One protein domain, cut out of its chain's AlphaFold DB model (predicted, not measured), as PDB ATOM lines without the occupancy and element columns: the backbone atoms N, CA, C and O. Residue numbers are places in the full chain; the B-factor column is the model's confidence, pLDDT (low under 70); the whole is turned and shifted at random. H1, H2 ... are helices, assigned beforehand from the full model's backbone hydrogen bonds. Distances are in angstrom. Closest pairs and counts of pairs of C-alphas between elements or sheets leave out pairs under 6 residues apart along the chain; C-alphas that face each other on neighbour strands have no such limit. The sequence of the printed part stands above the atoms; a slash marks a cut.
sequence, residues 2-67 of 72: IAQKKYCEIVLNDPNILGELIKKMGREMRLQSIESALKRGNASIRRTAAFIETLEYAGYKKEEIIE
ATOM      1  N   ILE A   2      -3.546 -25.342  13.040       53.44
ATOM      2  CA  ILE A   2      -2.229 -25.274  12.360       53.44
ATOM      3  C   ILE A   2      -2.308 -24.575  10.980       53.44
ATOM      4  O   ILE A   2      -1.441 -23.766  10.654       53.44
ATOM      5  N   ALA A   3      -3.389 -24.777  10.215       58.06
ATOM      6  CA  ALA A   3      -3.526 -24.254   8.850       58.06
ATOM      7  C   ALA A   3      -3.685 -22.724   8.755       58.06
ATOM      8  O   ALA A   3      -3.142 -22.104   7.852       58.06
ATOM      9  N   GLN A   4      -4.343 -22.067   9.711       64.31
ATOM     10  CA  GLN A   4      -4.441 -20.601   9.690       64.31
ATOM     11  C   GLN A   4      -3.155 -19.894  10.145       64.31
ATOM     12  O   GLN A   4      -2.974 -18.710   9.874       64.31
ATOM     13  N   LYS A   5      -2.252 -20.602  10.838       73.12
ATOM     14  CA  LYS A   5      -0.978 -20.032  11.293       73.12
ATOM     15  C   LYS A   5       0.018 -19.879  10.134       73.12
ATOM     16  O   LYS A   5       0.632 -18.821  10.040       73.12
ATOM     17  N   LYS A   6       0.076 -20.848   9.202       84.69
ATOM     18  CA  LYS A   6       0.881 -20.725   7.964       84.69
ATOM     19  C   LYS A   6       0.485 -19.498   7.135       84.69
ATOM     20  O   LYS A   6       1.350 -18.840   6.579       84.69
ATOM     21  N   TYR A   7      -0.799 -19.122   7.108       87.75
ATOM     22  CA  TYR A   7      -1.230 -17.931   6.368       87.75
ATOM     23  C   TYR A   7      -0.791 -16.624   7.031       87.75
ATOM     24  O   TYR A   7      -0.513 -15.658   6.331       87.75
ATOM     25  N   CYS A   8      -0.650 -16.582   8.359       89.81
ATOM     26  CA  CYS A   8      -0.026 -15.430   9.011       89.81
ATOM     27  C   CYS A   8       1.454 -15.290   8.628       89.81
ATOM     28  O   CYS A   8       1.919 -14.171   8.436       89.81
ATOM     29  N   GLU A   9       2.178 -16.403   8.495       90.19
ATOM     30  CA  GLU A   9       3.575 -16.405   8.042       90.19
ATOM     31  C   GLU A   9       3.695 -15.990   6.574       90.19
ATOM     32  O   GLU A   9       4.545 -15.169   6.247       90.19
ATOM     33  N   ILE A  10       2.806 -16.481   5.705       90.75
ATOM     34  CA  ILE A  10       2.716 -16.049   4.302       90.75
ATOM     35  C   ILE A  10       2.523 -14.533   4.220       90.75
ATOM     36  O   ILE A  10       3.280 -13.858   3.533       90.75
ATOM     37  N   VAL A  11       1.553 -13.991   4.963       92.19
ATOM     38  CA  VAL A  11       1.292 -12.545   4.978       92.19
ATOM     39  C   VAL A  11       2.505 -11.773   5.493       92.19
ATOM     40  O   VAL A  11       2.822 -10.728   4.948       92.19
ATOM     41  N   LEU A  12       3.208 -12.259   6.520       92.25
ATOM     42  CA  LEU A  12       4.396 -11.576   7.052       92.25
ATOM     43  C   LEU A  12       5.597 -11.603   6.099       92.25
ATOM     44  O   LEU A  12       6.408 -10.680   6.139       92.25
ATOM     45  N   ASN A  13       5.722 -12.647   5.283       93.50
ATOM     46  CA  ASN A  13       6.855 -12.835   4.379       93.50
ATOM     47  C   ASN A  13       6.630 -12.230   2.985       93.50
ATOM     48  O   ASN A  13       7.588 -12.119   2.223       93.50
ATOM     49  N   ASP A  14       5.402 -11.819   2.655       94.38
ATOM     50  CA  ASP A  14       5.075 -11.144   1.398       94.38
ATOM     51  C   ASP A  14       4.663  -9.677   1.647       94.38
ATOM     52  O   ASP A  14       3.543  -9.405   2.097       94.38
ATOM     53  N   PRO A  15       5.536  -8.701   1.323       90.94
ATOM     54  CA  PRO A  15       5.253  -7.281   1.513       90.94
ATOM     55  C   PRO A  15       4.014  -6.769   0.768       90.94
ATOM     56  O   PRO A  15       3.369  -5.833   1.244       90.94
ATOM     57  N   ASN A  16       3.661  -7.357  -0.380       92.94
ATOM     58  CA  ASN A  16       2.490  -6.932  -1.149       92.94
ATOM     59  C   ASN A  16       1.204  -7.366  -0.447       92.94
ATOM     60  O   ASN A  16       0.289  -6.560  -0.276       92.94
ATOM     61  N   ILE A  17       1.164  -8.618   0.018       94.12
ATOM     62  CA  ILE A  17       0.028  -9.164   0.770       94.12
ATOM     63  C   ILE A  17      -0.119  -8.422   2.105       94.12
ATOM     64  O   ILE A  17      -1.223  -8.013   2.467       94.12
ATOM     65  N   LEU A  18       0.987  -8.178   2.818       92.56
ATOM     66  CA  LEU A  18       0.976  -7.398   4.057       92.56
ATOM     67  C   LEU A  18       0.458  -5.975   3.829       92.56
ATOM     68  O   LEU A  18      -0.382  -5.493   4.588       92.56
ATOM     69  N   GLY A  19       0.939  -5.311   2.776       91.88
ATOM     70  CA  GLY A  19       0.505  -3.968   2.405       91.88
ATOM     71  C   GLY A  19      -0.990  -3.906   2.097       91.88
ATOM     72  O   GLY A  19      -1.668  -2.976   2.534       91.88
ATOM     73  N   GLU A  20      -1.521  -4.907   1.399       94.06
ATOM     74  CA  GLU A  20      -2.948  -4.993   1.088       94.06
ATOM     75  C   GLU A  20      -3.799  -5.240   2.342       94.06
ATOM     76  O   GLU A  20      -4.802  -4.551   2.554       94.06
ATOM     77  N   LEU A  21      -3.347  -6.117   3.245       92.81
ATOM     78  CA  LEU A  21      -4.002  -6.314   4.539       92.81
ATOM     79  C   LEU A  21      -4.035  -5.020   5.357       92.81
ATOM     80  O   LEU A  21      -5.071  -4.671   5.919       92.81
ATOM     81  N   ILE A  22      -2.918  -4.292   5.419       91.31
ATOM     82  CA  ILE A  22      -2.825  -3.021   6.149       91.31
ATOM     83  C   ILE A  22      -3.809  -1.994   5.580       91.31
ATOM     84  O   ILE A  22      -4.481  -1.314   6.357       91.31
ATOM     85  N   LYS A  23      -3.940  -1.896   4.249       90.88
ATOM     86  CA  LYS A  23      -4.917  -1.003   3.605       90.88
ATOM     87  C   LYS A  23      -6.352  -1.383   3.963       90.88
ATOM     88  O   LYS A  23      -7.125  -0.511   4.353       90.88
ATOM     89  N   LYS A  24      -6.699  -2.672   3.872       90.69
ATOM     90  CA  LYS A  24      -8.046  -3.180   4.189       90.69
ATOM     91  C   LYS A  24      -8.407  -3.004   5.663       90.69
ATOM     92  O   LYS A  24      -9.542  -2.682   5.986       90.69
ATOM     93  N   MET A  25      -7.429  -3.134   6.554       87.94
ATOM     94  CA  MET A  25      -7.574  -2.906   7.997       87.94
ATOM     95  C   MET A  25      -7.535  -1.414   8.377       87.94
ATOM     96  O   MET A  25      -7.598  -1.087   9.563       87.94
ATOM     97  N   GLY A  26      -7.397  -0.522   7.386       68.19
ATOM     98  CA  GLY A  26      -6.790   0.813   7.425       68.19
ATOM     99  C   GLY A  26      -7.341   1.878   8.377       68.19
ATOM    100  O   GLY A  26      -6.969   3.039   8.228       68.19
ATOM    101  N   ARG A  27      -8.178   1.536   9.364       65.88
ATOM    102  CA  ARG A  27      -8.530   2.390  10.519       65.88
ATOM    103  C   ARG A  27      -8.779   1.631  11.828       65.88
ATOM    104  O   ARG A  27      -8.850   2.266  12.875       65.88
ATOM    105  N   GLU A  28      -8.890   0.306  11.796       67.19
ATOM    106  CA  GLU A  28      -9.278  -0.501  12.963       67.19
ATOM    107  C   GLU A  28      -8.077  -0.926  13.815       67.19
ATOM    108  O   GLU A  28      -8.192  -1.091  15.030       67.19
ATOM    109  N   MET A  29      -6.895  -1.069  13.205       76.50
ATOM    110  CA  MET A  29      -5.665  -1.437  13.905       76.50
ATOM    111  C   MET A  29      -4.457  -0.659  13.386       76.50
ATOM    112  O   MET A  29      -4.289  -0.441  12.190       76.50
ATOM    113  N   ARG A  30      -3.558  -0.288  14.306       85.00
ATOM    114  CA  ARG A  30      -2.238   0.256  13.958       85.00
ATOM    115  C   ARG A  30      -1.381  -0.828  13.302       85.00
ATOM    116  O   ARG A  30      -1.445  -1.982  13.717       85.00
ATOM    117  N   LEU A  31      -0.506  -0.438  12.376       85.88
ATOM    118  CA  LEU A  31       0.420  -1.335  11.668       85.88
ATOM    119  C   LEU A  31       1.193  -2.270  12.614       85.88
ATOM    120  O   LEU A  31       1.182  -3.485  12.439       85.88
ATOM    121  N   GLN A  32       1.758  -1.723  13.691       86.12
ATOM    122  CA  GLN A  32       2.467  -2.503  14.713       86.12
ATOM    123  C   GLN A  32       1.572  -3.565  15.370       86.12
ATOM    124  O   GLN A  32       2.016  -4.678  15.647       86.12
ATOM    125  N   SER A  33       0.297  -3.247  15.605       89.69
ATOM    126  CA  SER A  33      -0.667  -4.188  16.175       89.69
ATOM    127  C   SER A  33      -1.011  -5.304  15.191       89.69
ATOM    128  O   SER A  33      -1.162  -6.448  15.617       89.69
ATOM    129  N   ILE A  34      -1.108  -4.988  13.894       89.38
ATOM    130  CA  ILE A  34      -1.355  -5.957  12.816       89.38
ATOM    131  C   ILE A  34      -0.190  -6.945  12.748       89.38
ATOM    132  O   ILE A  34      -0.399  -8.146  12.902       89.38
ATOM    133  N   GLU A  35       1.044  -6.454  12.637       89.75
ATOM    134  CA  GLU A  35       2.237  -7.307  12.608       89.75
ATOM    135  C   GLU A  35       2.364  -8.172  13.865       89.75
ATOM    136  O   GLU A  35       2.662  -9.362  13.792       89.75
ATOM    137  N   SER A  36       2.116  -7.585  15.038       91.31
ATOM    138  CA  SER A  36       2.175  -8.297  16.314       91.31
ATOM    139  C   SER A  36       1.106  -9.394  16.402       91.31
ATOM    140  O   SER A  36       1.367 -10.482  16.922       91.31
ATOM    141  N   ALA A  37      -0.094  -9.140  15.873       90.12
ATOM    142  CA  ALA A  37      -1.169 -10.123  15.801       90.12
ATOM    143  C   ALA A  37      -0.845 -11.261  14.821       90.12
ATOM    144  O   ALA A  37      -1.071 -12.421  15.171       90.12
ATOM    145  N   LEU A  38      -0.268 -10.956  13.655       90.56
ATOM    146  CA  LEU A  38       0.186 -11.956  12.684       90.56
ATOM    147  C   LEU A  38       1.315 -12.826  13.256       90.56
ATOM    148  O   LEU A  38       1.217 -14.048  13.205       90.56
ATOM    149  N   LYS A  39       2.334 -12.226  13.890       90.44
ATOM    150  CA  LYS A  39       3.471 -12.953  14.498       90.44
ATOM    151  C   LYS A  39       3.020 -13.942  15.573       90.44
ATOM    152  O   LYS A  39       3.575 -15.029  15.702       90.44
ATOM    153  N   ARG A  40       1.987 -13.581  16.340       88.38
ATOM    154  CA  ARG A  40       1.378 -14.461  17.349       88.38
ATOM    155  C   ARG A  40       0.362 -15.452  16.772       88.38
ATOM    156  O   ARG A  40      -0.126 -16.295  17.517       88.38
ATOM    157  N   GLY A  41       0.009 -15.349  15.489       84.19
ATOM    158  CA  GLY A  41      -1.070 -16.132  14.884       84.19
ATOM    159  C   GLY A  41      -2.416 -15.909  15.580       84.19
ATOM    160  O   GLY A  41      -3.169 -16.861  15.788       84.19
ATOM    161  N   ASN A  42      -2.696 -14.674  16.009       84.94
ATOM    162  CA  ASN A  42      -3.849 -14.360  16.850       84.94
ATOM    163  C   ASN A  42      -5.170 -14.707  16.137       84.94
ATOM    164  O   ASN A  42      -5.400 -14.340  14.987       84.94
ATOM    165  N   ALA A  43      -6.086 -15.384  16.829       81.75
ATOM    166  CA  ALA A  43      -7.399 -15.715  16.286       81.75
ATOM    167  C   ALA A  43      -8.257 -14.482  15.951       81.75
ATOM    168  O   ALA A  43      -9.175 -14.606  15.144       81.75
ATOM    169  N   SER A  44      -8.002 -13.315  16.553       81.38
ATOM    170  CA  SER A  44      -8.737 -12.087  16.225       81.38
ATOM    171  C   SER A  44      -8.455 -11.611  14.801       81.38
ATOM    172  O   SER A  44      -9.398 -11.337  14.072       81.38
ATOM    173  N   ILE A  45      -7.183 -11.584  14.378       85.69
ATOM    174  CA  ILE A  45      -6.805 -11.144  13.028       85.69
ATOM    175  C   ILE A  45      -7.164 -12.189  11.970       85.69
ATOM    176  O   ILE A  45      -7.650 -11.837  10.907       85.69
ATOM    177  N   ARG A  46      -7.013 -13.482  12.282       85.25
ATOM    178  CA  ARG A  46      -7.295 -14.576  11.331       85.25
ATOM    179  C   ARG A  46      -8.773 -14.687  10.948       85.25
ATOM    180  O   ARG A  46      -9.093 -15.269   9.920       85.25
ATOM    181  N   ARG A  47      -9.667 -14.153  11.786       82.75
ATOM    182  CA  ARG A  47     -11.122 -14.171  11.579       82.75
ATOM    183  C   ARG A  47     -11.662 -12.892  10.943       82.75
ATOM    184  O   ARG A  47     -12.862 -12.824  10.697       82.75
ATOM    185  N   THR A  48     -10.828 -11.880  10.691       87.00
ATOM    186  CA  THR A  48     -11.317 -10.664  10.035       87.00
ATOM    187  C   THR A  48     -11.611 -10.942   8.565       87.00
ATOM    188  O   THR A  48     -10.879 -11.674   7.894       87.00
ATOM    189  N   ALA A  49     -12.673 -10.322   8.046       88.31
ATOM    190  CA  ALA A  49     -12.968 -10.353   6.614       88.31
ATOM    191  C   ALA A  49     -11.777  -9.817   5.807       88.31
ATOM    192  O   ALA A  49     -11.378 -10.434   4.827       88.31
ATOM    193  N   ALA A  50     -11.126  -8.756   6.301       90.25
ATOM    194  CA  ALA A  50      -9.927  -8.188   5.698       90.25
ATOM    195  C   ALA A  50      -8.807  -9.225   5.503       90.25
ATOM    196  O   ALA A  50      -8.201  -9.266   4.436       90.25
ATOM    197  N   PHE A  51      -8.543 -10.087   6.491       90.69
ATOM    198  CA  PHE A  51      -7.521 -11.131   6.377       90.69
ATOM    199  C   PHE A  51      -7.873 -12.168   5.308       90.69
ATOM    200  O   PHE A  51      -7.038 -12.485   4.463       90.69
ATOM    201  N   ILE A  52      -9.117 -12.649   5.308       89.50
ATOM    202  CA  ILE A  52      -9.594 -13.643   4.338       89.50
ATOM    203  C   ILE A  52      -9.572 -13.060   2.921       89.50
ATOM    204  O   ILE A  52      -9.001 -13.670   2.024       89.50
ATOM    205  N   GLU A  53     -10.109 -11.855   2.731       91.19
ATOM    206  CA  GLU A  53     -10.132 -11.174   1.433       91.19
ATOM    207  C   GLU A  53      -8.731 -10.883   0.893       91.19
ATOM    208  O   GLU A  53      -8.513 -10.947  -0.312       91.19
ATOM    209  N   THR A  54      -7.777 -10.544   1.767       93.31
ATOM    210  CA  THR A  54      -6.384 -10.318   1.353       93.31
ATOM    211  C   THR A  54      -5.787 -11.599   0.774       93.31
ATOM    212  O   THR A  54      -5.121 -11.572  -0.258       93.31
ATOM    213  N   LEU A  55      -6.040 -12.737   1.422       91.06
ATOM    214  CA  LEU A  55      -5.556 -14.031   0.952       91.06
ATOM    215  C   LEU A  55      -6.283 -14.480  -0.325       91.06
ATOM    216  O   LEU A  55      -5.635 -14.982  -1.239       91.06
ATOM    217  N   GLU A  56      -7.592 -14.241  -0.436       91.19
ATOM    218  CA  GLU A  56      -8.349 -14.476  -1.676       91.19
ATOM    219  C   GLU A  56      -7.791 -13.634  -2.836       91.19
ATOM    220  O   GLU A  56      -7.575 -14.158  -3.928       91.19
ATOM    221  N   TYR A  57      -7.475 -12.356  -2.593       90.50
ATOM    222  CA  TYR A  57      -6.839 -11.478  -3.580       90.50
ATOM    223  C   TYR A  57      -5.451 -11.980  -4.007       90.50
ATOM    224  O   TYR A  57      -5.082 -11.870  -5.174       90.50
ATOM    225  N   ALA A  58      -4.703 -12.586  -3.083       89.88
ATOM    226  CA  ALA A  58      -3.415 -13.217  -3.363       89.88
ATOM    227  C   ALA A  58      -3.529 -14.598  -4.051       89.88
ATOM    228  O   ALA A  58      -2.509 -15.224  -4.330       89.88
ATOM    229  N   GLY A  59      -4.747 -15.076  -4.340       89.62
ATOM    230  CA  GLY A  59      -5.003 -16.321  -5.073       89.62
ATOM    231  C   GLY A  59      -5.191 -17.566  -4.203       89.62
ATOM    232  O   GLY A  59      -5.296 -18.670  -4.741       89.62
ATOM    233  N   TYR A  60      -5.258 -17.425  -2.877       88.88
ATOM    234  CA  TYR A  60      -5.520 -18.546  -1.973       88.88
ATOM    235  C   TYR A  60      -7.015 -18.865  -1.912       88.88
ATOM    236  O   TYR A  60      -7.860 -17.969  -1.849       88.88
ATOM    237  N   LYS A  61      -7.368 -20.154  -1.888       85.25
ATOM    238  CA  LYS A  61      -8.775 -20.556  -1.833       85.25
ATOM    239  C   LYS A  61      -9.329 -20.378  -0.428       85.25
ATOM    240  O   LYS A  61      -8.754 -20.848   0.555       85.25
ATOM    241  N   LYS A  62     -10.517 -19.780  -0.344       78.94
ATOM    242  CA  LYS A  62     -11.261 -19.565   0.907       78.94
ATOM    243  C   LYS A  62     -11.390 -20.829   1.760       78.94
ATOM    244  O   LYS A  62     -11.281 -20.767   2.980       78.94
ATOM    245  N   GLU A  63     -11.608 -21.966   1.109       76.56
ATOM    246  CA  GLU A  63     -11.773 -23.283   1.733       76.56
ATOM    247  C   GLU A  63     -10.524 -23.713   2.515       76.56
ATOM    248  O   GLU A  63     -10.646 -24.246   3.615       76.56
ATOM    249  N   GLU A  64      -9.332 -23.403   1.996       74.50
ATOM    250  CA  GLU A  64      -8.048 -23.711   2.634       74.50
ATOM    251  C   GLU A  64      -7.719 -22.721   3.764       74.50
ATOM    252  O   GLU A  64      -7.089 -23.079   4.757       74.50
ATOM    253  N   ILE A  65      -8.163 -21.465   3.629       75.38
ATOM    254  CA  ILE A  65      -7.953 -20.400   4.622       75.38
ATOM    255  C   ILE A  65      -8.859 -20.602   5.841       75.38
ATOM    256  O   ILE A  65      -8.440 -20.412   6.984       75.38
ATOM    257  N   ILE A  66     -10.127 -20.946   5.610       72.25
ATOM    258  CA  ILE A  66     -11.142 -21.070   6.663       72.25
ATOM    259  C   ILE A  66     -11.100 -22.446   7.329       72.25
ATOM    260  O   ILE A  66     -11.689 -22.559   8.400       72.25
ATOM    261  N   GLU A  67     -10.414 -23.431   6.721       59.53
ATOM    262  CA  GLU A  67     -10.399 -24.865   7.055       59.53
ATOM    263  C   GLU A  67     -11.061 -25.149   8.407       59.53
ATOM    264  O   GLU A  67     -10.473 -24.941   9.475       59.53
TER     265      GLU A  67
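What this domain is: This is residues 2 to 67 of the 72 residues of an uncharacterized protein of Chryseobacterium sp. CECT 9293 (UniProt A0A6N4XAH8). Six short helices are folded into a compact, rounded cluster in which the longer ones stand at steep or nearly perpendicular angles to one another. H1 runs along one side, with H6 packed on it near its beginning and the last part of H3, about Leu 38, meeting it further on near Cys 8, while H2 turns off at its end and packs on H5; tiny H4 lies between H3 and H5 along the chain. H6 and the first printed residues lie at one end of the longest axis, and the link from H2 to H3 at the other. The printed part has 66 residues with six named helices, H1 to H6 in order, and no named strand, in the class all helix. It is compact, with a radius of gyration of the C-alphas of 10.4 A and spans of 28 by 21 by 20 A.

Where its parts are: H1, residues 3 to 13, begins at C-alpha 3, (-3.526, -24.254, 8.850), and is 16.1 A long. H2, residues 15 to 24, is 14.2 A long. H3 follows as residues 31 to 39, 12.3 A long, beginning at C-alpha 31, (0.420, -1.335, 11.668). H4 has four residues, 43 to 46. H5, residues 49 to 57, is 11.9 A long. H6, residues 62 to 66, ends at C-alpha 66, (-11.142, -21.070, 6.663).

How they stand to each other: H1 is the hub, touching three helices. It touches H6, with the closest C-alphas, those of Gln 4 and Ile 65, 6.2 A apart. It touches H3 at a steep tilt of 46 degrees, opposite ways; the closest C-alphas, of Cys 8 and Leu 38, are 5.1 A apart. H1 and H2 only just touch, only at the corner, with 3 pairs of C-alphas within 8 A, the closest being Val 11 and Leu 18 at 5.2 A; they are about perpendicular at 73 degrees. H2 touches H5 at a steep tilt of 41 degrees, opposite ways, closest at the C-alphas of Lys 24 and Ala 50, 5.6 A. H3 touches H4 at Ala 37 and Ile 45, whose C-alphas, the closest of the two, are 6.4 A apart. H5 touches H6, with the closest C-alphas, of Glu 56 and Lys 62, 6.4 A apart. H3 and H5 are apart. Every O i to N i+4 pair is within hydrogen-bond range in H2, H3, H5 and H6, and 6 of 7 are in H1; H4 is too short for such a pair.

The domain as a whole: The two C-alphas farthest apart, of Ile 2 and Arg 27, are 28.4 A apart, while those of Ile 2 and Glu 67 are 9.7 A apart. The printed part has no cut and no long link. Mean pLDDT of the printed part is 85.0; residues 2 to 4, 26 to 28 and 67 are under 70.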